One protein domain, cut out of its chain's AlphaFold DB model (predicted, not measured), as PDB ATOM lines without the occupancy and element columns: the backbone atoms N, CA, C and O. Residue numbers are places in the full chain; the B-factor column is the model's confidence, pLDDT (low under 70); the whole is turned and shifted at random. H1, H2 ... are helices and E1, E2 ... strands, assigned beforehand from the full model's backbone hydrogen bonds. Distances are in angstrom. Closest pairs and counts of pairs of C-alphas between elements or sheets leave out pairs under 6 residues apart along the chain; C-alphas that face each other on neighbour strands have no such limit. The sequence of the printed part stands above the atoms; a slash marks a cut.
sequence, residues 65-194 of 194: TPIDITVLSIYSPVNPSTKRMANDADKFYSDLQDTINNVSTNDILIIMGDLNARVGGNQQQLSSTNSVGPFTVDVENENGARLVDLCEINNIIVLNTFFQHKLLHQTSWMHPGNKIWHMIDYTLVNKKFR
ATOM      1  N   THR A  65     -20.258  50.305  38.681       91.00
ATOM      2  CA  THR A  65     -20.768  51.374  37.809       91.00
ATOM      3  C   THR A  65     -20.254  51.137  36.390       91.00
ATOM      4  O   THR A  65     -19.049  50.948  36.227       91.00
ATOM      5  N   PRO A  66     -21.113  51.147  35.352       93.69
ATOM      6  CA  PRO A  66     -22.537  51.502  35.374       93.69
ATOM      7  C   PRO A  66     -23.499  50.348  35.710       93.69
ATOM      8  O   PRO A  66     -24.688  50.602  35.870       93.69
ATOM      9  N   ILE A  67     -23.021  49.101  35.757       95.62
ATOM     10  CA  ILE A  67     -23.858  47.900  35.886       95.62
ATOM     11  C   ILE A  67     -23.260  46.979  36.949       95.62
ATOM     12  O   ILE A  67     -22.059  46.717  36.909       95.62
ATOM     13  N   ASP A  68     -24.102  46.476  37.851       96.75
ATOM     14  CA  ASP A  68     -23.733  45.496  38.875       96.75
ATOM     15  C   ASP A  68     -23.428  44.120  38.266       96.75
ATOM     16  O   ASP A  68     -23.988  43.726  37.239       96.75
ATOM     17  N   ILE A  69     -22.565  43.357  38.934       97.25
ATOM     18  CA  ILE A  69     -22.197  42.002  38.512       97.25
ATOM     19  C   ILE A  69     -22.579  41.026  39.618       97.25
ATOM     20  O   ILE A  69     -22.100  41.141  40.743       97.25
ATOM     21  N   THR A  70     -23.397  40.032  39.297       98.00
ATOM     22  CA  THR A  70     -23.675  38.909  40.191       98.00
ATOM     23  C   THR A  70     -22.863  37.697  39.744       98.00
ATOM     24  O   THR A  70     -23.010  37.225  38.617       98.00
ATOM     25  N   VAL A  71     -22.004  37.190  40.628       98.31
ATOM     26  CA  VAL A  71     -21.162  36.012  40.391       98.31
ATOM     27  C   VAL A  71     -21.635  34.853  41.260       98.31
ATOM     28  O   VAL A  71     -21.796  34.999  42.472       98.31
ATOM     29  N   LEU A  72     -21.835  33.691  40.647       98.56
ATOM     30  CA  LEU A  72     -22.109  32.429  41.323       98.56
ATOM     31  C   LEU A  72     -20.887  31.529  41.149       98.56
ATOM     32  O   LEU A  72     -20.528  31.193  40.019       98.56
ATOM     33  N   SER A  73     -20.266  31.120  42.253       98.31
ATOM     34  CA  SER A  73     -19.283  30.036  42.245       98.31
ATOM     35  C   SER A  73     -19.984  28.736  42.617       98.31
ATOM     36  O   SER A  73     -20.686  28.672  43.633       98.31
ATOM     37  N   ILE A  74     -19.833  27.724  41.764       97.94
ATOM     38  CA  ILE A  74     -20.593  26.481  41.859       97.94
ATOM     39  C   ILE A  74     -19.717  25.232  41.767       97.94
ATOM     40  O   ILE A  74     -18.674  25.221  41.118       97.94
ATOM     41  N   TYR A  75     -20.182  24.160  42.403       97.56
ATOM     42  CA  TYR A  75     -19.641  22.814  42.260       97.56
ATOM     43  C   TYR A  75     -20.781  21.793  42.204       97.56
ATOM     44  O   TYR A  75     -21.347  21.404  43.230       97.56
ATOM     45  N   SER A  76     -21.128  21.344  41.004       97.00
ATOM     46  CA  SER A  76     -22.227  20.401  40.770       97.00
ATOM     47  C   SER A  76     -21.896  18.987  41.270       97.00
ATOM     48  O   SER A  76     -20.724  18.588  41.276       97.00
ATOM     49  N   PRO A  77     -22.893  18.189  41.693       96.31
ATOM     50  CA  PRO A  77     -22.724  16.752  41.868       96.31
ATOM     51  C   PRO A  77     -22.185  16.078  40.599       96.31
ATOM     52  O   PRO A  77     -22.494  16.475  39.475       96.31
ATOM     53  N   VAL A  78     -21.405  15.011  40.776       94.75
ATOM     54  CA  VAL A  78     -20.941  14.179  39.656       94.75
ATOM     55  C   VAL A  78     -22.125  13.628  38.858       94.75
ATOM     56  O   VAL A  78     -23.201  13.404  39.418       94.75
ATOM     57  N   ASN A  79     -21.917  13.370  37.562       93.12
ATOM     58  CA  ASN A  79     -22.986  12.883  36.694       93.12
ATOM     59  C   ASN A  79     -23.665  11.638  37.302       93.12
ATOM     60  O   ASN A  79     -22.970  10.673  37.652       93.12
ATOM     61  N   PRO A  80     -24.999  11.632  37.423       93.50
ATOM     62  CA  PRO A  80     -25.706  10.587  38.142       93.50
ATOM     63  C   PRO A  80     -25.579   9.225  37.450       93.50
ATOM     64  O   PRO A  80     -25.645   9.100  36.230       93.50
ATOM     65  N   SER A  81     -25.387   8.182  38.258       92.94
ATOM     66  CA  SER A  81     -25.445   6.774  37.831       92.94
ATOM     67  C   SER A  81     -26.365   5.927  38.716       92.94
ATOM     68  O   SER A  81     -26.545   4.730  38.496       92.94
ATOM     69  N   THR A  82     -26.947   6.544  39.746       94.88
ATOM     70  CA  THR A  82     -27.871   5.922  40.694       94.88
ATOM     71  C   THR A  82     -29.010   6.885  40.994       94.88
ATOM     72  O   THR A  82     -28.849   8.101  40.885       94.88
ATOM     73  N   LYS A  83     -30.148   6.360  41.462       92.44
ATOM     74  CA  LYS A  83     -31.305   7.185  41.838       92.44
ATOM     75  C   LYS A  83     -30.976   8.227  42.913       92.44
ATOM     76  O   LYS A  83     -31.487   9.335  42.867       92.44
ATOM     77  N   ARG A  84     -30.110   7.884  43.872       91.94
ATOM     78  CA  ARG A  84     -29.677   8.828  44.912       91.94
ATOM     79  C   ARG A  84     -28.922  10.010  44.303       91.94
ATOM     80  O   ARG A  84     -29.245  11.143  44.615       91.94
ATOM     81  N   MET A  85     -27.971   9.735  43.413       93.25
ATOM     82  CA  MET A  85     -27.197  10.789  42.748       93.25
ATOM     83  C   MET A  85     -28.073  11.649  41.834       93.25
ATOM     84  O   MET A  85     -27.848  12.849  41.747       93.25
ATOM     85  N   ALA A  86     -29.081  11.055  41.185       94.62
ATOM     86  CA  ALA A  86     -30.048  11.808  40.390       94.62
ATOM     87  C   ALA A  86     -30.830  12.803  41.262       94.62
ATOM     88  O   ALA A  86     -30.916  13.972  40.909       94.62
ATOM     89  N   ASN A  87     -31.291  12.382  42.447       95.50
ATOM     90  CA  ASN A  87     -31.949  13.285  43.393       95.50
ATOM     91  C   ASN A  87     -31.017  14.417  43.873       95.50
ATOM     92  O   ASN A  87     -31.467  15.548  44.041       95.50
ATOM     93  N   ASP A  88     -29.732  14.120  44.104       94.06
ATOM     94  CA  ASP A  88     -28.742  15.131  44.496       94.06
ATOM     95  C   ASP A  88     -28.529  16.157  43.365       94.06
ATOM     96  O   ASP A  88     -28.463  17.361  43.624       94.06
ATOM     97  N   ALA A  89     -28.478  15.698  42.109       96.06
ATOM     98  CA  ALA A  89     -28.411  16.561  40.931       96.06
ATOM     99  C   ALA A  89     -29.688  17.406  40.774       96.06
ATOM    100  O   ALA A  89     -29.590  18.623  40.633       96.06
ATOM    101  N   ASP A  90     -30.876  16.803  40.870       96.38
ATOM    102  CA  ASP A  90     -32.162  17.514  40.795       96.38
ATOM    103  C   ASP A  90     -32.243  18.629  41.845       96.38
ATOM    104  O   ASP A  90     -32.613  19.762  41.529       96.38
ATOM    105  N   LYS A  91     -31.826  18.338  43.084       96.75
ATOM    106  CA  LYS A  91     -31.757  19.345  44.144       96.75
ATOM    107  C   LYS A  91     -30.787  20.475  43.792       96.75
ATOM    108  O   LYS A  91     -31.144  21.638  43.956       96.75
ATOM    109  N   PHE A  92     -29.583  20.153  43.319       97.69
ATOM    110  CA  PHE A  92     -28.595  21.162  42.939       97.69
ATOM    111  C   PHE A  92     -29.118  22.095  41.837       97.69
ATOM    112  O   PHE A  92     -29.025  23.313  41.978       97.69
ATOM    113  N   TYR A  93     -29.705  21.546  40.768       98.19
ATOM    114  CA  TYR A  93     -30.258  22.355  39.677       98.19
ATOM    115  C   TYR A  93     -31.492  23.157  40.111       98.19
ATOM    116  O   TYR A  93     -31.667  24.276  39.635       98.19
ATOM    117  N   SER A  94     -32.302  22.645  41.046       98.19
ATOM    118  CA  SER A  94     -33.398  23.409  41.660       98.19
ATOM    119  C   SER A  94     -32.873  24.604  42.457       98.19
ATOM    120  O   SER A  94     -33.302  25.728  42.211       98.19
ATOM    121  N   ASP A  95     -31.907  24.392  43.359       98.12
ATOM    122  CA  ASP A  95     -31.306  25.473  44.154       98.12
ATOM    123  C   ASP A  95     -30.643  26.524  43.239       98.12
ATOM    124  O   ASP A  95     -30.739  27.731  43.477       98.12
ATOM    125  N   LEU A  96     -29.984  26.076  42.162       98.50
ATOM    126  CA  LEU A  96     -29.376  26.956  41.167       98.50
ATOM    127  C   LEU A  96     -30.429  27.769  40.402       98.50
ATOM    128  O   LEU A  96     -30.256  28.977  40.246       98.50
ATOM    129  N   GLN A  97     -31.525  27.144  39.965       98.56
ATOM    130  CA  GLN A  97     -32.632  27.826  39.292       98.56
ATOM    131  C   GLN A  97     -33.267  28.890  40.195       98.56
ATOM    132  O   GLN A  97     -33.473  30.023  39.758       98.56
ATOM    133  N   ASP A  98     -33.525  28.560  41.460       98.50
ATOM    134  CA  ASP A  98     -34.058  29.508  42.441       98.50
ATOM    135  C   ASP A  98     -33.077  30.660  42.685       98.50
ATOM    136  O   ASP A  98     -33.476  31.823  42.771       98.50
ATOM    137  N   THR A  99     -31.775  30.369  42.726       98.25
ATOM    138  CA  THR A  99     -30.742  31.404  42.850       98.25
ATOM    139  C   THR A  99     -30.764  32.348  41.651       98.25
ATOM    140  O   THR A  99     -30.762  33.560  41.853       98.25
ATOM    141  N   ILE A 100     -30.827  31.814  40.424       98.38
ATOM    142  CA  ILE A 100     -30.889  32.591  39.175       98.38
ATOM    143  C   ILE A 100     -32.150  33.460  39.132       98.38
ATOM    144  O   ILE A 100     -32.053  34.644  38.816       98.38
ATOM    145  N   ASN A 101     -33.308  32.917  39.517       97.94
ATOM    146  CA  ASN A 101     -34.578  33.651  39.566       97.94
ATOM    147  C   ASN A 101     -34.529  34.871  40.500       97.94
ATOM    148  O   ASN A 101     -35.230  35.854  40.276       97.94
ATOM    149  N   ASN A 102     -33.694  34.809  41.539       96.81
ATOM    150  CA  ASN A 102     -33.503  35.888  42.504       96.81
ATOM    151  C   ASN A 102     -32.418  36.901  42.089       96.81
ATOM    152  O   ASN A 102     -32.169  37.863  42.820       96.81
ATOM    153  N   VAL A 103     -31.749  36.712  40.946       97.06
ATOM    154  CA  VAL A 103     -30.789  37.687  40.413       97.06
ATOM    155  C   VAL A 103     -31.527  38.799  39.670       97.06
ATOM    156  O   VAL A 103     -32.439  38.567  38.881       97.06
ATOM    157  N   SER A 104     -31.097  40.041  39.896       95.62
ATOM    158  CA  SER A 104     -31.561  41.203  39.138       95.62
ATOM    159  C   SER A 104     -31.307  41.017  37.636       95.62
ATOM    160  O   SER A 104     -30.181  40.788  37.205       95.62
ATOM    161  N   THR A 105     -32.334  41.209  36.807       94.81
ATOM    162  CA  THR A 105     -32.224  41.128  35.334       94.81
ATOM    163  C   THR A 105     -31.381  42.253  34.714       94.81
ATOM    164  O   THR A 105     -31.055  42.224  33.519       94.81
ATOM    165  N   ASN A 106     -31.026  43.263  35.512       95.44
ATOM    166  CA  ASN A 106     -30.120  44.337  35.117       95.44
ATOM    167  C   ASN A 106     -28.652  44.004  35.371       95.44
ATOM    168  O   ASN A 106     -27.800  44.652  34.770       95.44
ATOM    169  N   ASP A 107     -28.368  43.007  36.206       96.94
ATOM    170  CA  ASP A 107     -27.005  42.608  36.518       96.94
ATOM    171  C   ASP A 107     -26.399  41.796  35.366       96.94
ATOM    172  O   ASP A 107     -27.083  41.043  34.658       96.94
ATOM    173  N   ILE A 108     -25.080  41.895  35.216       98.19
ATOM    174  CA  ILE A 108     -24.321  40.871  34.495       98.19
ATOM    175  C   ILE A 108     -24.284  39.644  35.402       98.19
ATOM    176  O   ILE A 108     -23.739  39.701  36.504       98.19
ATOM    177  N   LEU A 109     -24.867  38.538  34.947       98.56
ATOM    178  CA  LEU A 109     -24.836  37.271  35.667       98.56
ATOM    179  C   LEU A 109     -23.670  36.444  35.139       98.56
ATOM    180  O   LEU A 109     -23.634  36.146  33.948       98.56
ATOM    181  N   ILE A 110     -22.755  36.055  36.022       98.50
ATOM    182  CA  ILE A 110     -21.649  35.146  35.720       98.50
ATOM    183  C   ILE A 110     -21.763  33.932  36.637       98.50
ATOM    184  O   ILE A 110     -21.741  34.065  37.856       98.50
ATOM    185  N   ILE A 111     -21.861  32.738  36.068       98.62
ATOM    186  CA  ILE A 111     -21.867  31.478  36.821       98.62
ATOM    187  C   ILE A 111     -20.604  30.720  36.439       98.62
ATOM    188  O   ILE A 111     -20.339  30.553  35.252       98.62
ATOM    189  N   MET A 112     -19.809  30.283  37.411       98.06
ATOM    190  CA  MET A 112     -18.535  29.629  37.128       98.06
ATOM    191  C   MET A 112     -18.191  28.512  38.106       98.06
ATOM    192  O   MET A 112     -18.472  28.598  39.302       98.06
ATOM    193  N   GLY A 113     -17.530  27.486  37.585       97.69
ATOM    194  CA  GLY A 113     -16.999  26.372  38.362       97.69
ATOM    195  C   GLY A 113     -17.178  25.034  37.656       97.69
ATOM    196  O   GLY A 113     -17.496  24.990  36.465       97.69
ATOM    197  N   ASP A 114     -16.986  23.958  38.414       97.81
ATOM    198  CA  ASP A 114     -17.124  22.586  37.934       97.81
ATOM    199  C   ASP A 114     -18.603  22.180  37.947       97.81
ATOM    200  O   ASP A 114     -19.225  21.989  38.997       97.81
ATOM    201  N   LEU A 115     -19.181  22.050  36.757       97.44
ATOM    202  CA  LEU A 115     -20.569  21.639  36.566       97.44
ATOM    203  C   LEU A 115     -20.728  20.125  36.434       97.44
ATOM    204  O   LEU A 115     -21.863  19.645  36.375       97.44
ATOM    205  N   ASN A 116     -19.630  19.363  36.371       97.06
ATOM    206  CA  ASN A 116     -19.641  17.927  36.086       97.06
ATOM    207  C   ASN A 116     -20.523  17.575  34.868       97.06
ATOM    208  O   ASN A 116     -21.102  16.487  34.771       97.06
ATOM    209  N   ALA A 117     -20.648  18.526  33.946       96.94
ATOM    210  CA  ALA A 117     -21.531  18.493  32.797       96.94
ATOM    211  C   ALA A 117     -20.684  18.412  31.537       96.94
ATOM    212  O   ALA A 117     -19.655  19.067  31.413       96.94
ATOM    213  N   ARG A 118     -21.128  17.614  30.581       96.38
ATOM    214  CA  ARG A 118     -20.560  17.586  29.243       96.38
ATOM    215  C   ARG A 118     -21.649  18.055  28.315       96.38
ATOM    216  O   ARG A 118     -22.656  17.368  28.202       96.38
ATOM    217  N   VAL A 119     -21.468  19.221  27.712       95.81
ATOM    218  CA  VAL A 119     -22.384  19.735  26.692       95.81
ATOM    219  C   VAL A 119     -21.794  19.485  25.317       95.81
ATOM    220  O   VAL A 119     -20.579  19.549  25.117       95.81
ATOM    221  N   GLY A 120     -22.658  19.203  24.361       92.81
ATOM    222  CA  GLY A 120     -22.249  18.895  23.006       92.81
ATOM    223  C   GLY A 120     -23.300  18.064  22.307       92.81
ATOM    224  O   GLY A 120     -24.379  17.820  22.832       92.81
ATOM    225  N   GLY A 121     -23.003  17.644  21.093       87.25
ATOM    226  CA  GLY A 121     -23.966  16.931  20.276       87.25
ATOM    227  C   GLY A 121     -23.622  17.037  18.808       87.25
ATOM    228  O   GLY A 121     -22.626  17.648  18.413       87.25
ATOM    229  N   ASN A 122     -24.456  16.425  17.978       85.56
ATOM    230  CA  ASN A 122     -24.331  16.601  16.539       85.56
ATOM    231  C   ASN A 122     -24.688  18.047  16.131       85.56
ATOM    232  O   ASN A 122     -25.270  18.815  16.899       85.56
ATOM    233  N   GLN A 123     -24.353  18.423  14.894       82.50
ATOM    234  CA  GLN A 123     -24.615  19.778  14.394       82.50
ATOM    235  C   GLN A 123     -26.093  20.172  14.478       82.50
ATOM    236  O   GLN A 123     -26.391  21.331  14.745       82.50
ATOM    237  N   GLN A 124     -27.013  19.220  14.291       83.56
ATOM    238  CA  GLN A 124     -28.446  19.480  14.376       83.56
ATOM    239  C   GLN A 124     -28.860  19.857  15.805       83.56
ATOM    240  O   GLN A 124     -29.531  20.870  15.989       83.56
ATOM    241  N   GLN A 125     -28.411  19.098  16.808       83.12
ATOM    242  CA  GLN A 125     -28.647  19.386  18.224       83.12
ATOM    243  C   GLN A 125     -28.092  20.762  18.587       83.12
ATOM    244  O   GLN A 125     -28.843  21.614  19.048       83.12
ATOM    245  N   LEU A 126     -26.824  21.032  18.268       85.38
ATOM    246  CA  LEU A 126     -26.200  22.326  18.562       85.38
ATOM    247  C   LEU A 126     -26.920  23.492  17.869       85.38
ATOM    248  O   LEU A 126     -27.124  24.531  18.484       85.38
ATOM    249  N   SER A 127     -27.370  23.303  16.623       83.81
ATOM    250  CA  SER A 127     -28.116  24.329  15.878       83.81
ATOM    251  C   SER A 127     -29.515  24.614  16.427       83.81
ATOM    252  O   SER A 127     -30.092  25.648  16.102       83.81
ATOM    253  N   SER A 128     -30.066  23.708  17.241       84.88
ATOM    254  CA  SER A 128     -31.378  23.878  17.872       84.88
ATOM    255  C   SER A 128     -31.324  24.615  19.212       84.88
ATOM    256  O   SER A 128     -32.365  25.060  19.689       84.88
ATOM    257  N   THR A 129     -30.129  24.786  19.789       87.81
ATOM    258  CA  THR A 129     -29.919  25.527  21.041       87.81
ATOM    259  C   THR A 129     -29.428  26.943  20.748       87.81
ATOM    260  O   THR A 129     -28.645  27.176  19.827       87.81
ATOM    261  N   ASN A 130     -29.852  27.902  21.559       91.06
ATOM    262  CA  ASN A 130     -29.308  29.255  21.595       91.06
ATOM    263  C   ASN A 130     -28.227  29.433  22.671       91.06
ATOM    264  O   ASN A 130     -27.508  30.441  22.659       91.06
ATOM    265  N   SER A 131     -28.153  28.493  23.607       95.62
ATOM    266  CA  SER A 131     -27.317  28.534  24.799       95.62
ATOM    267  C   SER A 131     -25.963  27.868  24.618       95.62
ATOM    268  O   SER A 131     -25.023  28.243  25.316       95.62
ATOM    269  N   VAL A 132     -25.820  26.929  23.680       96.25
ATOM    270  CA  VAL A 132     -24.555  26.230  23.413       96.25
ATOM    271  C   VAL A 132     -24.006  26.648  22.055       96.25
ATOM    272  O   VAL A 132     -24.717  26.739  21.058       96.25
ATOM    273  N   GLY A 133     -22.716  26.953  22.020       94.31
ATOM    274  CA  GLY A 133     -21.999  27.319  20.812       94.31
ATOM    275  C   GLY A 133     -21.516  26.116  20.005       94.31
ATOM    276  O   GLY A 133     -21.583  24.972  20.451       94.31
ATOM    277  N   PRO A 134     -20.996  26.363  18.792       91.94
ATOM    278  CA  PRO A 134     -20.604  25.296  17.876       91.94
ATOM    279  C   PRO A 134     -19.299  24.595  18.282       91.94
ATOM    280  O   PRO A 134     -18.958  23.570  17.696       91.94
ATOM    281  N   PHE A 135     -18.546  25.136  19.246       92.62
ATOM    282  CA  PHE A 135     -17.239  24.623  19.648       92.62
ATOM    283  C   PHE A 135     -17.354  23.807  20.937       92.62
ATOM    284  O   PHE A 135     -16.952  24.239  22.015       92.62
ATOM    285  N   THR A 136     -17.912  22.607  20.808       93.38
ATOM    286  CA  THR A 136     -17.968  21.598  21.874       93.38
ATOM    287  C   THR A 136     -17.028  20.440  21.553       93.38
ATOM    288  O   THR A 136     -16.662  20.222  20.397       93.38
ATOM    289  N   VAL A 137     -16.593  19.717  22.586       92.12
ATOM    290  CA  VAL A 137     -15.624  18.608  22.460       92.12
ATOM    291  C   VAL A 137     -16.182  17.280  22.961       92.12
ATOM    292  O   VAL A 137     -15.553  16.239  22.790       92.12
ATOM    293  N   ASP A 138     -17.365  17.321  23.568       93.81
ATOM    294  CA  ASP A 138     -17.947  16.215  24.301       93.81
ATOM    295  C   ASP A 138     -19.270  15.739  23.697       93.81
ATOM    296  O   ASP A 138     -19.937  16.438  22.937       93.81
ATOM    297  N   VAL A 139     -19.656  14.522  24.073       93.00
ATOM    298  CA  VAL A 139     -21.024  14.026  23.900       93.00
ATOM    299  C   VAL A 139     -21.805  14.357  25.163       93.00
ATOM    300  O   VAL A 139     -21.307  14.127  26.272       93.00
ATOM    301  N   GLU A 140     -23.024  14.862  24.980       95.00
ATOM    302  CA  GLU A 140     -23.901  15.243  26.079       95.00
ATOM    303  C   GLU A 140     -24.089  14.106  27.095       95.00
ATOM    304  O   GLU A 140     -24.322  12.949  26.734       95.00
ATOM    305  N   ASN A 141     -23.953  14.433  28.381       95.56
ATOM    306  CA  ASN A 141     -24.345  13.556  29.485       95.56
ATOM    307  C   ASN A 141     -25.579  14.109  30.212       95.56
ATOM    308  O   ASN A 141     -26.086  15.169  29.867       95.56
ATOM    309  N   GLU A 142     -26.064  13.403  31.234       96.25
ATOM    310  CA  GLU A 142     -27.288  13.800  31.943       96.25
ATOM    311  C   GLU A 142     -27.164  15.188  32.598       96.25
ATOM    312  O   GLU A 142     -28.065  16.013  32.462       96.25
ATOM    313  N   ASN A 143     -26.029  15.493  33.239       97.00
ATOM    314  CA  ASN A 143     -25.763  16.848  33.744       97.00
ATOM    315  C   ASN A 143     -25.650  17.883  32.609       97.00
ATOM    316  O   ASN A 143     -26.038  19.035  32.779       97.00
ATOM    317  N   GLY A 144     -25.133  17.481  31.446       97.00
ATOM    318  CA  GLY A 144     -25.098  18.278  30.224       97.00
ATOM    319  C   GLY A 144     -26.490  18.713  29.795       97.00
ATOM    320  O   GLY A 144     -26.737  19.910  29.710       97.00
ATOM    321  N   ALA A 145     -27.409  17.760  29.640       96.25
ATOM    322  CA  ALA A 145     -28.796  18.040  29.272       96.25
ATOM    323  C   ALA A 145     -29.468  18.995  30.274       96.25
ATOM    324  O   ALA A 145     -30.037  20.011  29.885       96.25
ATOM    325  N   ARG A 146     -29.303  18.750  31.583       97.56
ATOM    326  CA  ARG A 146     -29.828  19.631  32.645       97.56
ATOM    327  C   ARG A 146     -29.269  21.046  32.567       97.56
ATOM    328  O   ARG A 146     -29.997  22.013  32.780       97.56
ATOM    329  N   LEU A 147     -27.974  21.172  32.278       97.88
ATOM    330  CA  LEU A 147     -27.323  22.463  32.098       97.88
ATOM    331  C   LEU A 147     -27.849  23.190  30.857       97.88
ATOM    332  O   LEU A 147     -28.090  24.393  30.936       97.88
ATOM    333  N   VAL A 148     -28.028  22.487  29.735       97.19
ATOM    334  CA  VAL A 148     -28.584  23.065  28.504       97.19
ATOM    335  C   VAL A 148     -30.010  23.553  28.744       97.19
ATOM    336  O   VAL A 148     -30.286  24.718  28.469       97.19
ATOM    337  N   ASP A 149     -30.869  22.732  29.350       97.06
ATOM    338  CA  ASP A 149     -32.251  23.101  29.681       97.06
ATOM    339  C   ASP A 149     -32.308  24.332  30.598       97.06
ATOM    340  O   ASP A 149     -33.017  25.299  30.310       97.06
ATOM    341  N   LEU A 150     -31.508  24.339  31.674       98.25
ATOM    342  CA  LEU A 150     -31.374  25.490  32.572       98.25
ATOM    343  C   LEU A 150     -30.948  26.741  31.790       98.25
ATOM    344  O   LEU A 150     -31.499  27.826  31.991       98.25
ATOM    345  N   CYS A 151     -29.966  26.619  30.898       97.94
ATOM    346  CA  CYS A 151     -29.463  27.758  30.144       97.94
ATOM    347  C   CYS A 151     -30.503  28.307  29.156       97.94
ATOM    348  O   CYS A 151     -30.667  29.526  29.083       97.94
ATOM    349  N   GLU A 152     -31.229  27.443  28.446       96.81
ATOM    350  CA  GLU A 152     -32.267  27.851  27.491       96.81
ATOM    351  C   GLU A 152     -33.414  28.580  28.198       96.81
ATOM    352  O   GLU A 152     -33.796  29.679  27.789       96.81
ATOM    353  N   ILE A 153     -33.909  28.027  29.311       97.12
ATOM    354  CA  ILE A 153     -35.008  28.618  30.094       97.12
ATOM    355  C   ILE A 153     -34.643  30.023  30.589       97.12
ATOM    356  O   ILE A 153     -35.476  30.931  30.571       97.12
ATOM    357  N   ASN A 154     -33.390  30.226  31.001       97.50
ATOM    358  CA  ASN A 154     -32.938  31.473  31.619       97.50
ATOM    359  C   ASN A 154     -32.252  32.445  30.642       97.50
ATOM    360  O   ASN A 154     -31.755  33.487  31.071       97.50
ATOM    361  N   ASN A 155     -32.213  32.142  29.337       96.75
ATOM    362  CA  ASN A 155     -31.442  32.903  28.343       96.75
ATOM    363  C   ASN A 155     -29.970  33.096  28.758       96.75
ATOM    364  O   ASN A 155     -29.407  34.188  28.642       96.75
ATOM    365  N   ILE A 156     -29.346  32.039  29.264       98.06
ATOM    366  CA  ILE A 156     -27.930  31.979  29.630       98.06
ATOM    367  C   ILE A 156     -27.181  31.238  28.525       98.06
ATOM    368  O   ILE A 156     -27.729  30.365  27.860       98.06
ATOM    369  N   ILE A 157     -25.925  31.603  28.299       97.62
ATOM    370  CA  ILE A 157     -25.045  30.931  27.346       97.62
ATOM    371  C   ILE A 157     -23.918  30.204  28.070       97.62
ATOM    372  O   ILE A 157     -23.370  30.709  29.049       97.62
ATOM    373  N   VAL A 158     -23.516  29.053  27.540       97.38
ATOM    374  CA  VAL A 158     -22.310  28.329  27.947       97.38
ATOM    375  C   VAL A 158     -21.118  28.959  27.228       97.38
ATOM    376  O   VAL A 158     -20.740  28.543  26.132       97.38
ATOM    377  N   LEU A 159     -20.550  30.012  27.812       96.62
ATOM    378  CA  LEU A 159     -19.647  30.947  27.134       96.62
ATOM    379  C   LEU A 159     -18.451  30.251  26.462       96.62
ATOM    380  O   LEU A 159     -18.134  30.557  25.313       96.62
ATOM    381  N   ASN A 160     -17.844  29.267  27.133       94.75
ATOM    382  CA  ASN A 160     -16.689  28.506  26.635       94.75
ATOM    383  C   ASN A 160     -16.928  27.886  25.246       94.75
ATOM    384  O   ASN A 160     -16.006  27.793  24.441       94.75
ATOM    385  N   THR A 161     -18.169  27.497  24.944       95.12
ATOM    386  CA  THR A 161     -18.530  26.778  23.709       95.12
ATOM    387  C   THR A 161     -18.664  27.683  22.481       95.12
ATOM    388  O   THR A 161     -18.811  27.205  21.355       95.12
ATOM    389  N   PHE A 162     -18.602  29.005  22.666       93.88
ATOM    390  CA  PHE A 162     -18.695  29.984  21.581       93.88
ATOM    391  C   PHE A 162     -17.342  30.448  21.045       93.88
ATOM    392  O   PHE A 162     -17.306  31.114  20.009       93.88
ATOM    393  N   PHE A 163     -16.239  30.062  21.688       91.81
ATOM    394  CA  PHE A 163     -14.898  30.433  21.253       91.81
ATOM    395  C   PHE A 163     -14.171  29.268  20.587       91.81
ATOM    396  O   PHE A 163     -14.042  28.173  21.136       91.81
ATOM    397  N   GLN A 164     -13.650  29.527  19.387       93.12
ATOM    398  CA  GLN A 164     -12.809  28.570  18.688       93.12
ATOM    399  C   GLN A 164     -11.424  28.538  19.335       93.12
ATOM    400  O   GLN A 164     -10.668  29.510  19.281       93.12
ATOM    401  N   HIS A 165     -11.060  27.388  19.887       90.88
ATOM    402  CA  HIS A 165      -9.750  27.162  20.482       90.88
ATOM    403  C   HIS A 165      -9.152  25.841  20.002       90.88
ATOM    404  O   HIS A 165      -9.825  24.994  19.417       90.88
ATOM    405  N   LYS A 166      -7.849  25.662  20.248       90.00
ATOM    406  CA  LYS A 166      -7.221  24.343  20.127       90.00
ATOM    407  C   LYS A 166      -7.814  23.428  21.198       90.00
ATOM    408  O   LYS A 166      -8.003  23.885  22.320       90.00
ATOM    409  N   LEU A 167      -8.008  22.147  20.881       86.31
ATOM    410  CA  LEU A 167      -8.606  21.157  21.789       86.31
ATOM    411  C   LEU A 167      -7.974  21.159  23.194       86.31
ATOM    412  O   LEU A 167      -8.688  21.171  24.189       86.31
ATOM    413  N   LEU A 168      -6.639  21.251  23.275       87.44
ATOM    414  CA  LEU A 168      -5.895  21.314  24.542       87.44
ATOM    415  C   LEU A 168      -6.328  22.478  25.456       87.44
ATOM    416  O   LEU A 168      -6.166  22.396  26.665       87.44
ATOM    417  N   HIS A 169      -6.840  23.568  24.883       88.38
ATOM    418  CA  HIS A 169      -7.278  24.753  25.623       88.38
ATOM    419  C   HIS A 169      -8.791  24.750  25.911       88.38
ATOM    420  O   HIS A 169      -9.274  25.671  26.560       88.38
ATOM    421  N   GLN A 170      -9.546  23.768  25.403       90.12
ATOM    422  CA  GLN A 170     -10.997  23.656  25.618       90.12
ATOM    423  C   GLN A 170     -11.345  22.736  26.791       90.12
ATOM    424  O   GLN A 170     -12.403  22.876  27.391       90.12
ATOM    425  N   THR A 171     -10.473  21.784  27.113       93.69
ATOM    426  CA  THR A 171     -10.722  20.765  28.136       93.69
ATOM    427  C   THR A 171     -10.144  21.167  29.487       93.69
ATOM    428  O   THR A 171      -9.051  21.729  29.539       93.69
ATOM    429  N   SER A 172     -10.824  20.813  30.576       94.06
ATOM    430  CA  SER A 172     -10.424  21.157  31.947       94.06
ATOM    431  C   SER A 172     -10.069  19.942  32.811       94.06
ATOM    432  O   SER A 172      -9.359  20.076  33.807       94.06
ATOM    433  N   TRP A 173     -10.486  18.737  32.408       95.69
ATOM    434  CA  TRP A 173     -10.282  17.520  33.188       95.69
ATOM    435  C   TRP A 173      -9.968  16.306  32.312       95.69
ATOM    436  O   TRP A 173     -10.540  16.142  31.238       95.69
ATOM    437  N   MET A 174      -9.087  15.422  32.787       95.38
ATOM    438  CA  MET A 174      -8.781  14.145  32.137       95.38
ATOM    439  C   MET A 174      -9.296  12.987  32.982       95.38
ATOM    440  O   MET A 174      -8.880  12.807  34.129       95.38
ATOM    441  N   HIS A 175     -10.134  12.140  32.390       92.31
ATOM    442  CA  HIS A 175     -10.669  10.983  33.086       92.31
ATOM    443  C   HIS A 175      -9.543   9.996  33.458       92.31
ATOM    444  O   HIS A 175      -8.787   9.544  32.589       92.31
ATOM    445  N   PRO A 176      -9.420   9.585  34.737       92.31
ATOM    446  CA  PRO A 176      -8.252   8.851  35.225       92.31
ATOM    447  C   PRO A 176      -8.101   7.457  34.606       92.31
ATOM    448  O   PRO A 176      -6.970   7.002  34.435       92.31
ATOM    449  N   GLY A 177      -9.215   6.806  34.254       93.88
ATOM    450  CA  GLY A 177      -9.240   5.488  33.611       93.88
ATOM    451  C   GLY A 177      -8.863   5.529  32.127       93.88
ATOM    452  O   GLY A 177      -7.768   5.126  31.755       93.88
ATOM    453  N   ASN A 178      -9.769   6.020  31.275       93.81
ATOM    454  CA  ASN A 178      -9.604   6.005  29.815       93.81
ATOM    455  C   ASN A 178      -8.707   7.124  29.233       93.81
ATOM    456  O   ASN A 178      -8.459   7.111  28.032       93.81
ATOM    457  N   LYS A 179      -8.221   8.072  30.052       94.75
ATOM    458  CA  LYS A 179      -7.359   9.199  29.642       94.75
ATOM    459  C   LYS A 179      -7.976  10.137  28.596       94.75
ATOM    460  O   LYS A 179      -7.249  10.835  27.891       94.75
ATOM    461  N   ILE A 180      -9.303  10.178  28.511       93.88
ATOM    462  CA  ILE A 180     -10.019  11.122  27.651       93.88
ATOM    463  C   ILE A 180     -10.159  12.455  28.387       93.88
ATOM    464  O   ILE A 180     -10.467  12.489  29.580       93.88
ATOM    465  N   TRP A 181      -9.900  13.546  27.671       95.31
ATOM    466  CA  TRP A 181     -10.075  14.906  28.165       95.31
ATOM    467  C   TRP A 181     -11.501  15.395  27.912       95.31
ATOM    468  O   TRP A 181     -12.054  15.149  26.843       95.31
ATOM    469  N   HIS A 182     -12.065  16.097  28.889       95.12
ATOM    470  CA  HIS A 182     -13.425  16.622  28.885       95.12
ATOM    471  C   HIS A 182     -13.427  18.089  29.319       95.12
ATOM    472  O   HIS A 182     -12.553  18.536  30.072       95.12
ATOM    473  N   MET A 183     -14.420  18.838  28.854       95.94
ATOM    474  CA  MET A 183     -14.748  20.161  29.375       95.94
ATOM    475  C   MET A 183     -15.858  19.991  30.413       95.94
ATOM    476  O   MET A 183     -16.958  19.563  30.074       95.94
ATOM    477  N   ILE A 184     -15.563  20.273  31.684       96.94
ATOM    478  CA  ILE A 184     -16.552  20.185  32.779       96.94
ATOM    479  C   ILE A 184     -16.624  21.458  33.625       96.94
ATOM    480  O   ILE A 184     -17.621  21.687  34.310       96.94
ATOM    481  N   ASP A 185     -15.608  22.311  33.510       97.44
ATOM    482  CA  ASP A 185     -15.572  23.639  34.099       97.44
ATOM    483  C   ASP A 185     -16.030  24.666  33.066       97.44
ATOM    484  O   ASP A 185     -15.449  24.779  31.981       97.44
ATOM    485  N   TYR A 186     -17.060  25.436  33.403       97.31
ATOM    486  CA  TYR A 186     -17.623  26.427  32.489       97.31
ATOM    487  C   TYR A 186     -17.727  27.795  33.137       97.31
ATOM    488  O   TYR A 186     -17.835  27.936  34.353       97.31
ATOM    489  N   THR A 187     -17.747  28.807  32.280       97.81
ATOM    490  CA  THR A 187     -18.302  30.122  32.573       97.81
ATOM    491  C   THR A 187     -19.615  30.253  31.814       97.81
ATOM    492  O   THR A 187     -19.665  30.042  30.602       97.81
ATOM    493  N   LEU A 188     -20.687  30.593  32.518       98.38
ATOM    494  CA  LEU A 188     -21.994  30.885  31.948       98.38
ATOM    495  C   LEU A 188     -22.297  32.366  32.133       98.38
ATOM    496  O   LEU A 188     -21.981  32.929  33.181       98.38
ATOM    497  N   VAL A 189     -22.920  32.986  31.132       98.25
ATOM    498  CA  VAL A 189     -23.283  34.410  31.178       98.25
ATOM    499  C   VAL A 189     -24.691  34.607  30.641       98.25
ATOM    500  O   VAL A 189     -25.106  33.910  29.715       98.25
ATOM    501  N   ASN A 190     -25.453  35.548  31.194       96.88
ATOM    502  CA  ASN A 190     -26.732  35.925  30.598       96.88
ATOM    503  C   ASN A 190     -26.534  36.492  29.179       96.88
ATOM    504  O   ASN A 190     -25.746  37.408  28.950       96.88
ATOM    505  N   LYS A 191     -27.302  35.977  28.214       94.88
ATOM    506  CA  LYS A 191     -27.160  36.251  26.771       94.88
ATOM    507  C   LYS A 191     -27.209  37.739  26.420       94.88
ATOM    508  O   LYS A 191     -26.617  38.145  25.428       94.88
ATOM    509  N   LYS A 192     -27.893  38.548  27.237       93.81
ATOM    510  CA  LYS A 192     -27.984  40.011  27.103       93.81
ATOM    511  C   LYS A 192     -26.615  40.705  27.063       93.81
ATOM    512  O   LYS A 192     -26.507  41.738  26.412       93.81
ATOM    513  N   PHE A 193     -25.614  40.173  27.764       87.56
ATOM    514  CA  PHE A 193     -24.286  40.785  27.905       87.56
ATOM    515  C   PHE A 193     -23.179  40.001  27.192       87.56
ATOM    516  O   PHE A 193     -22.001  40.165  27.508       87.56
ATOM    517  N   ARG A 194     -23.568  39.141  26.248       73.06
ATOM    518  CA  ARG A 194     -22.656  38.481  25.319       73.06
ATOM    519  C   ARG A 194     -22.262  39.417  24.180       73.06
ATOM    520  O   ARG A 194     -23.177  40.054  23.616       73.06
TER     521      ARG A 194
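AT A GLANCE: This is residues 65 to 194 of the 194 residues of the protein "Hypothetical protein" of Rotaria magnacalcarata (UniProt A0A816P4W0). A twisted wall of four strands has two helices, H1 and H3, side by side over one face, while short H2 sits away from the sheet and the loop of residues 163 to 184 reaches out to Gly 177. The 130 printed residues run E1 H1 E2 H2 H3 E3 H4 E4; the mixed sheet has order E1 E2 E4 E3. The class is mixed, helices and strands, with under half of the residues in named elements. The whole is compact, radius of gyration of the C-alphas 14.6 A, spans 47 by 36 by 26 A.

HOW THE PARTS SIT: E1, residues 69 to 75, H1, 83 to 101, and E2, 108 to 114, form a strand-helix-strand unit, two parallel neighbour strands with a helix between in the chain, and its crossover is right-handed; N 72 and O 110 are 2.8 A apart, within hydrogen-bond range. H2, 123 to 128, is not on the sheet. H3, 142 to 153, touches residues 89 to 97 of H1, closest C-alphas Gln 97 and Leu 150 at 7.2 A, at a shallow tilt of 21 degrees, the same way. Both are on the same face of the sheet: two layers. E2, H2 H3 and E3, 156 to 158, form a split strand-helix-strand unit, two strands that run the same way but are not neighbours, with E4, 185 to 190, between them in the sheet; its crossover is right-handed. E4 is antiparallel to E2, N 188 to O 111 2.8 A, and to E3, N 157 to O 189 2.8 A. H4, 159 to 162, only grazes the sheet and is too short for an O i to N i+4 pair; in H1, H2 and H3 every such pair is within hydrogen-bond range.

IN THESE COORDINATES: E1 begins at C-alpha 69 (-22.197, 42.002, 38.512) and spans 19.7 A, H1 26.8 A, E2 19.9 A, H3 16.8 A. E4, 17.0 A, ends at C-alpha 190 (-26.732, 35.925, 30.598).

THE WHOLE: The C-alphas farthest apart, Pro 66 and Gly 177, are 47.9 A apart. The printed part has no cut; links H2 to H3 and H4 to E4 are long. No printed residue is under 70 in pLDDT.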